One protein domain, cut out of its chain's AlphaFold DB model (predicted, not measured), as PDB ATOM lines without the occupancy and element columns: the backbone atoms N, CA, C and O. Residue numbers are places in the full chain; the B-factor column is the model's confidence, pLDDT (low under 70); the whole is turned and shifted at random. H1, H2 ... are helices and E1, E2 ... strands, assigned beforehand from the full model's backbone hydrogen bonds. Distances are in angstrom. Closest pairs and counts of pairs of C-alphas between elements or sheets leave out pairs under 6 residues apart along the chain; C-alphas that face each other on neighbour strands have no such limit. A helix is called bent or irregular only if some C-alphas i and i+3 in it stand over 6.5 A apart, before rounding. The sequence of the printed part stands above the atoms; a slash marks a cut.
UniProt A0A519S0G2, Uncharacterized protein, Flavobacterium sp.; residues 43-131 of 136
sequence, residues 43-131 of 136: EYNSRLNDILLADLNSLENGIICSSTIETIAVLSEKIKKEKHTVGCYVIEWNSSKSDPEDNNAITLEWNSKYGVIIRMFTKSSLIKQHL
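This is residues 43 to 131 of the 136 residues of an uncharacterized protein of Flavobacterium sp. (UniProt A0A519S0G2). A four-stranded sheet has the long helix H2 packed along one face, with the shorter H1 over E4 on that face; the small H3 follows E4 and grazes the sheet. The printed part has 89 residues, with three named helices and four named strands in the order E1 H1 H2 E2 E3 E4 H3. The sheet, E1 E4 E3 E2, is all antiparallel, and the class is mixed. The whole is compact, with a radius of gyration of the C-alphas of 12.8 A and spans of 35 by 25 by 21 A.

E1, residues 43 to 45, is the antiparallel neighbour of E4, residues 115 to 122; N 44 and O 120 are within hydrogen-bond range at 2.8 A. H1, residues 49 to 58, only just stands up from the sheet, rising 42 degrees; its closest C-alphas to E4 are Asn 49 and Ile 118, 6.2 A. H2, residues 66 to 85, is on the same face, in two layers with H1 and the sheet, at a height over the sheet of 7.9 A. It runs along the strands, at 22 degrees on the local plane to E3, residues 104 to 111; their closest C-alphas are Lys 83 and Trp 110, 5.5 A. H1 and H2, a helical hairpin, only just touch, with 3 pairs of C-alphas within 8 A, H2 with residue 69 alone; the closest are Leu 53 and Ile 69, 7.7 A. E2, residues 89 to 92, E3 and E4 form a meander, each strand the antiparallel neighbour of the one before; N 91 and O 106 are 2.8 A apart, N 107 and O 119 2.8 A. H3, residues 125 to 130, only grazes the sheet with residues 127 to 128. Every O i to N i+4 pair is within range in H1, 14 of 16 in H2 and 1 of 2 in H3.

E1 begins at C-alpha 43 (229.382, 206.775, 200.818). H1 is 14.0 A long, E3 22.4 A and E4 23.1 A. H2, 27.8 A, is irregular, with C-alphas 81 and 84 9.3 A apart, and has a kink of 60 degrees near residue 79. H3 ends at C-alpha 130 (219.209, 207.746, 193.127).

The two C-alphas farthest apart, Glu 60 and Thr 85, are 36.4 A apart. The printed part has no cut; the link from E2 to E3, 11 residues, is long. The model's pLDDT is under 70 in residues 46 to 62, 84 to 87 and 96 to 102.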
ATOM      1  N   GLU A  43     228.713 205.515 201.102       83.56
ATOM      2  CA  GLU A  43     229.382 206.775 200.818       83.56
ATOM      3  C   GLU A  43     229.238 207.102 199.337       83.56
ATOM      4  O   GLU A  43     229.581 206.295 198.478       83.56
ATOM      5  N   TYR A  44     228.793 208.318 199.049       78.62
ATOM      6  CA  TYR A  44     228.933 208.929 197.741       78.62
ATOM      7  C   TYR A  44     229.873 210.124 197.841       78.62
ATOM      8  O   TYR A  44     229.659 211.057 198.624       78.62
ATOM      9  N   ASN A  45     230.929 210.082 197.036       72.75
ATOM     10  CA  ASN A  45     231.898 211.154 196.889       72.75
ATOM     11  C   ASN A  45     232.014 211.531 195.406       72.75
ATOM     12  O   ASN A  45     232.016 210.684 194.517       72.75
ATOM     13  N   SER A  46     232.119 212.830 195.135       63.97
ATOM     14  CA  SER A  46     232.480 213.325 193.810       63.97
ATOM     15  C   SER A  46     233.717 214.197 193.942       63.97
ATOM     16  O   SER A  46     233.740 215.134 194.738       63.97
ATOM     17  N   ARG A  47     234.738 213.927 193.120       53.81
ATOM     18  CA  ARG A  47     235.909 214.814 192.975       53.81
ATOM     19  C   ARG A  47     235.531 216.201 192.456       53.81
ATOM     20  O   ARG A  47     236.286 217.152 192.637       53.81
ATOM     21  N   LEU A  48     234.388 216.300 191.782       51.34
ATOM     22  CA  LEU A  48     233.815 217.536 191.276       51.34
ATOM     23  C   LEU A  48     232.582 217.835 192.125       51.34
ATOM     24  O   LEU A  48     231.479 217.397 191.795       51.34
ATOM     25  N   ASN A  49     232.773 218.558 193.233       60.72
ATOM     26  CA  ASN A  49     231.673 218.992 194.109       60.72
ATOM     27  C   ASN A  49     230.529 219.642 193.321       60.72
ATOM     28  O   ASN A  49     229.370 219.521 193.701       60.72
ATOM     29  N   ASP A  50     230.867 220.282 192.204       55.41
ATOM     30  CA  ASP A  50     229.939 220.937 191.291       55.41
ATOM     31  C   ASP A  50     228.955 219.948 190.653       55.41
ATOM     32  O   ASP A  50     227.799 220.302 190.465       55.41
ATOM     33  N   ILE A  51     229.375 218.707 190.375       58.34
ATOM     34  CA  ILE A  51     228.499 217.655 189.838       58.34
ATOM     35  C   ILE A  51     227.571 217.134 190.928       58.34
ATOM     36  O   ILE A  51     226.382 217.037 190.683       58.34
ATOM     37  N   LEU A  52     228.067 216.893 192.149       65.00
ATOM     38  CA  LEU A  52     227.187 216.525 193.262       65.00
ATOM     39  C   LEU A  52     226.142 217.626 193.482       65.00
ATOM     40  O   LEU A  52     224.958 217.341 193.545       65.00
ATOM     41  N   LEU A  53     226.552 218.892 193.538       64.25
ATOM     42  CA  LEU A  53     225.628 220.013 193.706       64.25
ATOM     43  C   LEU A  53     224.666 220.179 192.521       64.25
ATOM     44  O   LEU A  53     223.493 220.474 192.735       64.25
ATOM     45  N   ALA A  54     225.129 219.997 191.285       63.91
ATOM     46  CA  ALA A  54     224.291 220.063 190.089       63.91
ATOM     47  C   ALA A  54     223.305 218.890 190.012       63.91
ATOM     48  O   ALA A  54     222.146 219.096 189.666       63.91
ATOM     49  N   ASP A  55     223.720 217.686 190.390       61.22
ATOM     50  CA  ASP A  55     222.877 216.492 190.432       61.22
ATOM     51  C   ASP A  55     221.855 216.601 191.573       61.22
ATOM     52  O   ASP A  55     220.669 216.344 191.375       61.22
ATOM     53  N   LEU A  56     222.265 217.121 192.735       61.31
ATOM     54  CA  LEU A  56     221.359 217.466 193.834       61.31
ATOM     55  C   LEU A  56     220.330 218.539 193.439       61.31
ATOM     56  O   LEU A  56     219.195 218.481 193.907       61.31
ATOM     57  N   ASN A  57     220.708 219.491 192.580       59.00
ATOM     58  CA  ASN A  57     219.830 220.559 192.092       59.00
ATOM     59  C   ASN A  57     218.946 220.149 190.900       59.00
ATOM     60  O   ASN A  57     217.903 220.764 190.690       59.00
ATOM     61  N   SER A  58     219.362 219.168 190.093       58.75
ATOM     62  CA  SER A  58     218.682 218.775 188.845       58.75
ATOM     63  C   SER A  58     217.716 217.606 189.006       58.75
ATOM     64  O   SER A  58     216.849 217.403 188.155       58.75
ATOM     65  N   LEU A  59     217.817 216.849 190.100       57.03
ATOM     66  CA  LEU A  59     216.851 215.808 190.413       57.03
ATOM     67  C   LEU A  59     215.503 216.453 190.770       57.03
ATOM     68  O   LEU A  59     215.271 216.838 191.915       57.03
ATOM     69  N   GLU A  60     214.577 216.461 189.803       47.28
ATOM     70  CA  GLU A  60     213.149 216.834 189.927       47.28
ATOM     71  C   GLU A  60     212.422 216.181 191.124       47.28
ATOM     72  O   GLU A  60     211.318 216.577 191.479       47.28
ATOM     73  N   ASN A  61     213.050 215.204 191.787       52.75
ATOM     74  CA  ASN A  61     212.508 214.441 192.904       52.75
ATOM     75  C   ASN A  61     213.270 214.616 194.238       52.75
ATOM     76  O   ASN A  61     213.214 213.714 195.071       52.75
ATOM     77  N   GLY A  62     214.000 215.719 194.442       59.75
ATOM     78  CA  GLY A  62     214.382 216.257 195.760       59.75
ATOM     79  C   GLY A  62     214.862 215.253 196.817       59.75
ATOM     80  O   GLY A  62     214.233 215.122 197.865       59.75
ATOM     81  N   ILE A  63     215.987 214.563 196.579       71.75
ATOM     82  CA  ILE A  63     216.656 213.769 197.639       71.75
ATOM     83  C   ILE A  63     217.040 214.679 198.813       71.75
ATOM     84  O   ILE A  63     216.962 214.273 199.976       71.75
ATOM     85  N   ILE A  64     217.439 215.907 198.481       74.94
ATOM     86  CA  ILE A  64     217.872 216.949 199.399       74.94
ATOM     87  C   ILE A  64     216.971 218.168 199.204       74.94
ATOM     88  O   ILE A  64     216.703 218.580 198.078       74.94
ATOM     89  N   CYS A  65     216.485 218.738 200.305       76.06
ATOM     90  CA  CYS A  65     215.650 219.932 200.267       76.06
ATOM     91  C   CYS A  65     216.477 221.207 200.034       76.06
ATOM     92  O   CYS A  65     217.665 221.276 200.359       76.06
ATOM     93  N   SER A  66     215.823 222.253 199.525       77.88
ATOM     94  CA  SER A  66     216.445 223.541 199.186       77.88
ATOM     95  C   SER A  66     217.224 224.159 200.352       77.88
ATOM     96  O   SER A  66     218.330 224.651 200.159       77.88
ATOM     97  N   SER A  67     216.708 224.051 201.580       82.44
ATOM     98  CA  SER A  67     217.389 224.566 202.777       82.44
ATOM     99  C   SER A  67     218.705 223.841 203.080       82.44
ATOM    100  O   SER A  67     219.663 224.455 203.553       82.44
ATOM    101  N   THR A  68     218.797 222.543 202.776       84.56
ATOM    102  CA  THR A  68     220.047 221.787 202.925       84.56
ATOM    103  C   THR A  68     221.056 222.209 201.857       84.56
ATOM    104  O   THR A  68     222.226 222.403 202.175       84.56
ATOM    105  N   ILE A  69     220.614 222.446 200.616       81.69
ATOM    106  CA  ILE A  69     221.469 222.967 199.533       81.69
ATOM    107  C   ILE A  69     222.033 224.349 199.893       81.69
ATOM    108  O   ILE A  69     223.237 224.581 199.767       81.69
ATOM    109  N   GLU A  70     221.194 225.253 200.400       83.56
ATOM    110  CA  GLU A  70     221.627 226.570 200.880       83.56
ATOM    111  C   GLU A  70     222.661 226.444 202.006       83.56
ATOM    112  O   GLU A  70     223.694 227.119 201.991       83.56
ATOM    113  N   THR A  71     222.431 225.521 202.944       87.56
ATOM    114  CA  THR A  71     223.372 225.230 204.036       87.56
ATOM    115  C   THR A  71     224.721 224.752 203.495       87.56
ATOM    116  O   THR A  71     225.764 225.241 203.933       87.56
ATOM    117  N   ILE A  72     224.726 223.854 202.504       86.75
ATOM    118  CA  ILE A  72     225.953 223.379 201.845       86.75
ATOM    119  C   ILE A  72     226.708 224.543 201.199       86.75
ATOM    120  O   ILE A  72     227.925 224.641 201.366       86.75
ATOM    121  N   ALA A  73     226.018 225.440 200.491       85.88
ATOM    122  CA  ALA A  73     226.643 226.588 199.835       85.88
ATOM    123  C   ALA A  73     227.295 227.544 200.850       85.88
ATOM    124  O   ALA A  73     228.464 227.912 200.704       85.88
ATOM    125  N   VAL A  74     226.574 227.885 201.924       88.50
ATOM    126  CA  VAL A  74     227.079 228.749 203.004       88.50
ATOM    127  C   VAL A  74     228.294 228.122 203.689       88.50
ATOM    128  O   VAL A  74     229.313 228.794 203.878       88.50
ATOM    129  N   LEU A  75     228.219 226.834 204.037       88.94
ATOM    130  CA  LEU A  75     229.324 226.131 204.688       88.94
ATOM    131  C   LEU A  75     230.526 225.966 203.760       88.94
ATOM    132  O   LEU A  75     231.655 226.129 204.211       88.94
ATOM    133  N   SER A  76     230.312 225.734 202.467       87.62
ATOM    134  CA  SER A  76     231.400 225.648 201.487       87.62
ATOM    135  C   SER A  76     232.191 226.956 201.412       87.62
ATOM    136  O   SER A  76     233.419 226.943 201.475       87.62
ATOM    137  N   GLU A  77     231.512 228.103 201.344       87.94
ATOM    138  CA  GLU A  77     232.172 229.415 201.352       87.94
ATOM    139  C   GLU A  77     232.887 229.709 202.674       87.94
ATOM    140  O   GLU A  77     233.968 230.306 202.689       87.94
ATOM    141  N   LYS A  78     232.316 229.260 203.793       88.38
ATOM    142  CA  LYS A  78     232.940 229.372 205.112       88.38
ATOM    143  C   LYS A  78     234.227 228.539 205.195       88.38
ATOM    144  O   LYS A  78     235.279 229.081 205.530       88.38
ATOM    145  N   ILE A  79     234.179 227.273 204.781       87.19
ATOM    146  CA  ILE A  79     235.330 226.359 204.755       87.19
ATOM    147  C   ILE A  79     236.435 226.884 203.833       87.19
ATOM    148  O   ILE A  79     237.607 226.800 204.187       87.19
ATOM    149  N   LYS A  80     236.112 227.495 202.685       85.25
ATOM    150  CA  LYS A  80     237.126 228.126 201.812       85.25
ATOM    151  C   LYS A  80     237.911 229.236 202.520       85.25
ATOM    152  O   LYS A  80     239.108 229.396 202.267       85.25
ATOM    153  N   LYS A  81     237.253 230.011 203.391       87.38
ATOM    154  CA  LYS A  81     237.877 231.099 204.164       87.38
ATOM    155  C   LYS A  81     238.701 230.562 205.332       87.38
ATOM    156  O   LYS A  81     239.809 231.037 205.565       87.38
ATOM    157  N   GLU A  82     238.173 229.563 206.031       82.31
ATOM    158  CA  GLU A  82     238.768 228.967 207.235       82.31
ATOM    159  C   GLU A  82     239.880 227.950 206.919       82.31
ATOM    160  O   GLU A  82     240.837 227.785 207.683       82.31
ATOM    161  N   LYS A  83     239.806 227.295 205.760       79.25
ATOM    162  CA  LYS A  83     240.718 226.238 205.311       79.25
ATOM    163  C   LYS A  83     240.865 225.150 206.382       79.25
ATOM    164  O   LYS A  83     239.884 224.564 206.812       79.25
ATOM    165  N   HIS A  84     242.092 224.886 206.822       67.31
ATOM    166  CA  HIS A  84     242.446 223.832 207.773       67.31
ATOM    167  C   HIS A  84     242.177 224.198 209.240       67.31
ATOM    168  O   HIS A  84     242.400 223.366 210.114       67.31
ATOM    169  N   THR A  85     241.756 225.434 209.537       62.47
ATOM    170  CA  THR A  85     241.498 225.845 210.931       62.47
ATOM    171  C   THR A  85     240.209 225.268 211.488       62.47
ATOM    172  O   THR A  85     240.077 225.151 212.705       62.47
ATOM    173  N   VAL A  86     239.282 224.871 210.616       60.56
ATOM    174  CA  VAL A  86     238.024 224.263 211.027       60.56
ATOM    175  C   VAL A  86     237.952 222.843 210.490       60.56
ATOM    176  O   VAL A  86     238.292 222.579 209.338       60.56
ATOM    177  N   GLY A  87     237.601 221.923 211.391       68.50
ATOM    178  CA  GLY A  87     237.462 220.502 211.101       68.50
ATOM    179  C   GLY A  87     236.316 220.205 210.132       68.50
ATOM    180  O   GLY A  87     235.824 221.065 209.409       68.50
ATOM    181  N   CYS A  88     235.873 218.954 210.115       81.75
ATOM    182  CA  CYS A  88     234.762 218.542 209.270       81.75
ATOM    183  C   CYS A  88     233.432 219.090 209.793       81.75
ATOM    184  O   CYS A  88     233.081 218.885 210.955       81.75
ATOM    185  N   TYR A  89     232.665 219.722 208.911       87.81
ATOM    186  CA  TYR A  89     231.267 220.046 209.157       87.81
ATOM    187  C   TYR A  89     230.393 218.847 208.806       87.81
ATOM    188  O   TYR A  89     230.679 218.137 207.843       87.81
ATOM    189  N   VAL A  90     229.328 218.639 209.575       89.69
ATOM    190  CA  VAL A  90     228.339 217.583 209.344       89.69
ATOM    191  C   VAL A  90     226.971 218.236 209.232       89.69
ATOM    192  O   VAL A  90     226.578 219.001 210.110       89.69
ATOM    193  N   ILE A  91     226.264 217.940 208.149       88.56
ATOM    194  CA  ILE A  91     224.864 218.293 207.956       88.56
ATOM    195  C   ILE A  91     224.072 216.996 208.032       88.56
ATOM    196  O   ILE A  91     224.138 216.173 207.120       88.56
ATOM    197  N   GLU A  92     223.339 216.806 209.120       87.38
ATOM    198  CA  GLU A  92     222.317 215.765 209.185       87.38
ATOM    199  C   GLU A  92     221.122 216.219 208.349       87.38
ATOM    200  O   GLU A  92     220.688 217.370 208.452       87.38
ATOM    201  N   TRP A  93     220.599 215.340 207.496       81.81
ATOM    202  CA  TRP A  93     219.405 215.661 206.726       81.81
ATOM    203  C   TRP A  93     218.442 214.479 206.674       81.81
ATOM    204  O   TRP A  93     218.829 213.313 206.579       81.81
ATOM    205  N   ASN A  94     217.155 214.814 206.672       73.88
ATOM    206  CA  ASN A  94     216.083 213.850 206.490       73.88
ATOM    207  C   ASN A  94     215.609 213.955 205.047       73.88
ATOM    208  O   ASN A  94     215.114 215.003 204.625       73.88
ATOM    209  N   SER A  95     215.796 212.890 204.271       70.56
ATOM    210  CA  SER A  95     215.218 212.829 202.936       70.56
ATOM    211  C   SER A  95     213.736 212.494 203.042       70.56
ATOM    212  O   SER A  95     213.332 211.690 203.874       70.56
ATOM    213  N   SER A  96     212.921 213.042 202.145       68.25
ATOM    214  CA  SER A  96     211.535 212.590 201.963       68.25
ATOM    215  C   SER A  96     211.444 211.170 201.382       68.25
ATOM    216  O   SER A  96     210.358 210.598 201.337       68.25
ATOM    217  N   LYS A  97     212.574 210.623 200.912       69.81
ATOM    218  CA  LYS A  97     212.692 209.316 200.254       69.81
ATOM    219  C   LYS A  97     213.316 208.220 201.116       69.81
ATOM    220  O   LYS A  97     213.432 207.096 200.632       69.81
ATOM    221  N   SER A  98     213.761 208.540 202.327       67.19
ATOM    222  CA  SER A  98     214.308 207.554 203.260       67.19
ATOM    223  C   SER A  98     213.347 207.301 204.405       67.19
ATOM    224  O   SER A  98     212.522 208.161 204.726       67.19
ATOM    225  N   ASP A  99     213.488 206.147 205.049       68.56
ATOM    226  CA  ASP A  99     212.793 205.930 206.307       68.56
ATOM    227  C   ASP A  99     213.296 206.959 207.338       68.56
ATOM    228  O   ASP A  99     214.468 207.342 207.305       68.56
ATOM    229  N   PRO A 100     212.454 207.442 208.266       62.62
ATOM    230  CA  PRO A 100     212.883 208.392 209.297       62.62
ATOM    231  C   PRO A 100     214.014 207.870 210.197       62.62
ATOM    232  O   PRO A 100     214.665 208.656 210.878       62.62
ATOM    233  N   GLU A 101     214.221 206.551 210.218       65.88
ATOM    234  CA  GLU A 101     215.300 205.881 210.951       65.88
ATOM    235  C   GLU A 101     216.607 205.783 210.143       65.88
ATOM    236  O   GLU A 101     217.673 205.514 210.708       65.88
ATOM    237  N   ASP A 102     216.554 206.037 208.832       69.69
ATOM    238  CA  ASP A 102     217.732 206.109 207.978       69.69
ATOM    239  C   ASP A 102     218.436 207.445 208.216       69.69
ATOM    240  O   ASP A 102     218.143 208.469 207.595       69.69
ATOM    241  N   ASN A 103     219.407 207.426 209.124       76.25
ATOM    242  CA  ASN A 103     220.304 208.554 209.322       76.25
ATOM    243  C   ASN A 103     221.041 208.860 208.008       76.25
ATOM    244  O   ASN A 103     221.655 207.969 207.407       76.25
ATOM    245  N   ASN A 104     221.021 210.125 207.585       85.56
ATOM    246  CA  ASN A 104     221.815 210.605 206.461       85.56
ATOM    247  C   ASN A 104     222.666 211.800 206.888       85.56
ATOM    248  O   ASN A 104     222.212 212.662 207.645       85.56
ATOM    249  N   ALA A 105     223.906 211.851 206.408       89.38
ATOM    250  CA  ALA A 105     224.872 212.857 206.834       89.38
ATOM    251  C   ALA A 105     225.754 213.325 205.679       89.38
ATOM    252  O   ALA A 105     226.338 212.519 204.957       89.38
ATOM    253  N   ILE A 106     225.806 214.636 205.447       88.50
ATOM    254  CA  ILE A 106     226.694 215.251 204.462       88.50
ATOM    255  C   ILE A 106     227.870 215.805 205.243       88.50
ATOM    256  O   ILE A 106     227.696 216.596 206.167       88.50
ATOM    257  N   THR A 107     229.076 215.416 204.861       89.06
ATOM    258  CA  THR A 107     230.302 215.981 205.417       89.06
ATOM    259  C   THR A 107     230.894 217.000 204.464       89.06
ATOM    260  O   THR A 107     230.969 216.729 203.263       89.06
ATOM    261  N   LEU A 108     231.381 218.117 205.001       88.69
ATOM    262  CA  LEU A 108     232.174 219.094 204.265       88.69
ATOM    263  C   LEU A 108     233.505 219.318 204.985       88.69
ATOM    264  O   LEU A 108     233.524 219.664 206.167       88.69
ATOM    265  N   GLU A 109     234.619 219.169 204.276       86.06
ATOM    266  CA  GLU A 109     235.957 219.404 204.831       86.06
ATOM    267  C   GLU A 109     236.892 220.070 203.818       86.06
ATOM    268  O   GLU A 109     236.699 219.966 202.611       86.06
ATOM    269  N   TRP A 110     237.913 220.778 204.302       84.94
ATOM    270  CA  TRP A 110     238.927 221.380 203.439       84.94
ATOM    271  C   TRP A 110     240.045 220.390 203.101       84.94
ATOM    272  O   TRP A 110     240.611 219.740 203.979       84.94
ATOM    273  N   ASN A 111     240.453 220.377 201.838       82.75
ATOM    274  CA  ASN A 111     241.635 219.701 201.329       82.75
ATOM    275  C   ASN A 111     242.508 220.701 200.553       82.75
ATOM    276  O   ASN A 111     242.027 221.521 199.773       82.75
ATOM    277  N   SER A 112     243.822 220.639 200.764       80.25
ATOM    278  CA  SER A 112     244.782 221.581 200.172       80.25
ATOM    279  C   SER A 112     244.916 221.479 198.649       80.25
ATOM    280  O   SER A 112     245.343 222.443 198.019       80.25
ATOM    281  N   LYS A 113     244.563 220.332 198.067       80.50
ATOM    282  CA  LYS A 113     244.675 220.009 196.642       80.50
ATOM    283  C   LYS A 113     243.344 220.145 195.905       80.50
ATOM    284  O   LYS A 113     243.331 220.621 194.776       80.50
ATOM    285  N   TYR A 114     242.246 219.742 196.539       77.81
ATOM    286  CA  TYR A 114     240.914 219.677 195.925       77.81
ATOM    287  C   TYR A 114     239.956 220.779 196.393       77.81
ATOM    288  O   TYR A 114     238.879 220.941 195.826       77.81
ATOM    289  N   GLY A 115     240.343 221.571 197.394       82.69
ATOM    290  CA  GLY A 115     239.481 222.584 197.988       82.69
ATOM    291  C   GLY A 115     238.482 221.972 198.965       82.69
ATOM    292  O   GLY A 115     238.828 221.078 199.731       82.69
ATOM    293  N   VAL A 116     237.245 222.467 198.979       83.19
ATOM    294  CA  VAL A 116     236.174 221.857 199.787       83.19
ATOM    295  C   VAL A 116     235.899 220.464 199.230       83.19
ATOM    296  O   VAL A 116     235.793 220.326 198.025       83.19
ATOM    297  N   ILE A 117     235.786 219.442 200.067       83.25
ATOM    298  CA  ILE A 117     235.308 218.114 199.682       83.25
ATOM    299  C   ILE A 117     233.950 217.914 200.333       83.25
ATOM    300  O   ILE A 117     233.825 218.065 201.549       83.25
ATOM    301  N   ILE A 118     232.955 217.542 199.532       84.62
ATOM    302  CA  ILE A 118     231.614 217.191 199.991       84.62
ATOM    303  C   ILE A 118     231.430 215.681 199.829       84.62
ATOM    304  O   ILE A 118     231.674 215.129 198.755       84.62
ATOM    305  N   ARG A 119     230.999 215.002 200.894       85.44
ATOM    306  CA  ARG A 119     230.633 213.577 200.848       85.44
ATOM    307  C   ARG A 119     229.265 213.371 201.455       85.44
ATOM    308  O   ARG A 119     228.911 214.040 202.421       85.44
ATOM    309  N   MET A 120     228.528 212.432 200.893       86.38
ATOM    310  CA  MET A 120     227.174 212.083 201.280       86.38
ATOM    311  C   MET A 120     227.180 210.664 201.846       86.38
ATOM    312  O   MET A 120     227.670 209.744 201.200       86.38
ATOM    313  N   PHE A 121     226.637 210.495 203.048       87.12
ATOM    314  CA  PHE A 121     226.507 209.213 203.731       87.12
ATOM    315  C   PHE A 121     225.032 208.882 203.932       87.12
ATOM    316  O   PHE A 121     224.272 209.714 204.429       87.12
ATOM    317  N   THR A 122     224.626 207.665 203.580       85.81
ATOM    318  CA  THR A 122     223.253 207.179 203.780       85.81
ATOM    319  C   THR A 122     223.232 205.690 204.114       85.81
ATOM    320  O   THR A 122     224.035 204.922 203.588       85.81
ATOM    321  N   LYS A 123     222.303 205.260 204.969       85.31
ATOM    322  CA  LYS A 123     221.957 203.834 205.130       85.31
ATOM    323  C   LYS A 123     220.785 203.400 204.251       85.31
ATOM    324  O   LYS A 123     220.546 202.207 204.085       85.31
ATOM    325  N   SER A 124     220.101 204.360 203.637       82.00
ATOM    326  CA  SER A 124     218.925 204.097 202.827       82.00
ATOM    327  C   SER A 124     219.317 203.536 201.464       82.00
ATOM    328  O   SER A 124     219.907 204.227 200.626       82.00
ATOM    329  N   SER A 125     218.933 202.287 201.192       79.38
ATOM    330  CA  SER A 125     219.123 201.687 199.864       79.38
ATOM    331  C   SER A 125     218.335 202.429 198.776       79.38
ATOM    332  O   SER A 125     218.766 202.466 197.624       79.38
ATOM    333  N   LEU A 126     217.213 203.067 199.131       77.25
ATOM    334  CA  LEU A 126     216.419 203.882 198.209       77.25
ATOM    335  C   LEU A 126     217.172 205.140 197.783       77.25
ATOM    336  O   LEU A 126     217.222 205.448 196.591       77.25
ATOM    337  N   ILE A 127     217.797 205.848 198.728       77.94
ATOM    338  CA  ILE A 127     218.654 206.992 198.397       77.94
ATOM    339  C   ILE A 127     219.836 206.528 197.548       77.94
ATOM    340  O   ILE A 127     220.111 207.162 196.531       77.94
ATOM    341  N   LYS A 128     220.484 205.407 197.904       77.62
ATOM    342  CA  LYS A 128     221.623 204.858 197.147       77.62
ATOM    343  C   LYS A 128     221.313 204.720 195.654       77.62
ATOM    344  O   LYS A 128     222.122 205.122 194.831       77.62
ATOM    345  N   GLN A 129     220.132 204.214 195.298       74.38
ATOM    346  CA  GLN A 129     219.728 204.020 193.896       74.38
ATOM    347  C   GLN A 129     219.564 205.318 193.097       74.38
ATOM    348  O   GLN A 129     219.595 205.286 191.869       74.38
ATOM    349  N   HIS A 130     219.353 206.445 193.774       72.94
ATOM    350  CA  HIS A 130     219.209 207.746 193.127       72.94
ATOM    351  C   HIS A 130     220.506 208.560 193.130       72.94
ATOM    352  O   HIS A 130     220.546 209.633 192.526       72.94
ATOM    353  N   LEU A 131     221.545 208.086 193.822       70.88
ATOM    354  CA  LEU A 131     222.859 208.702 193.760       70.88
ATOM    355  C   LEU A 131     223.488 208.417 192.389       70.88
ATOM    356  O   LEU A 131     223.283 207.333 191.835       70.88
TER     357      LEU A 131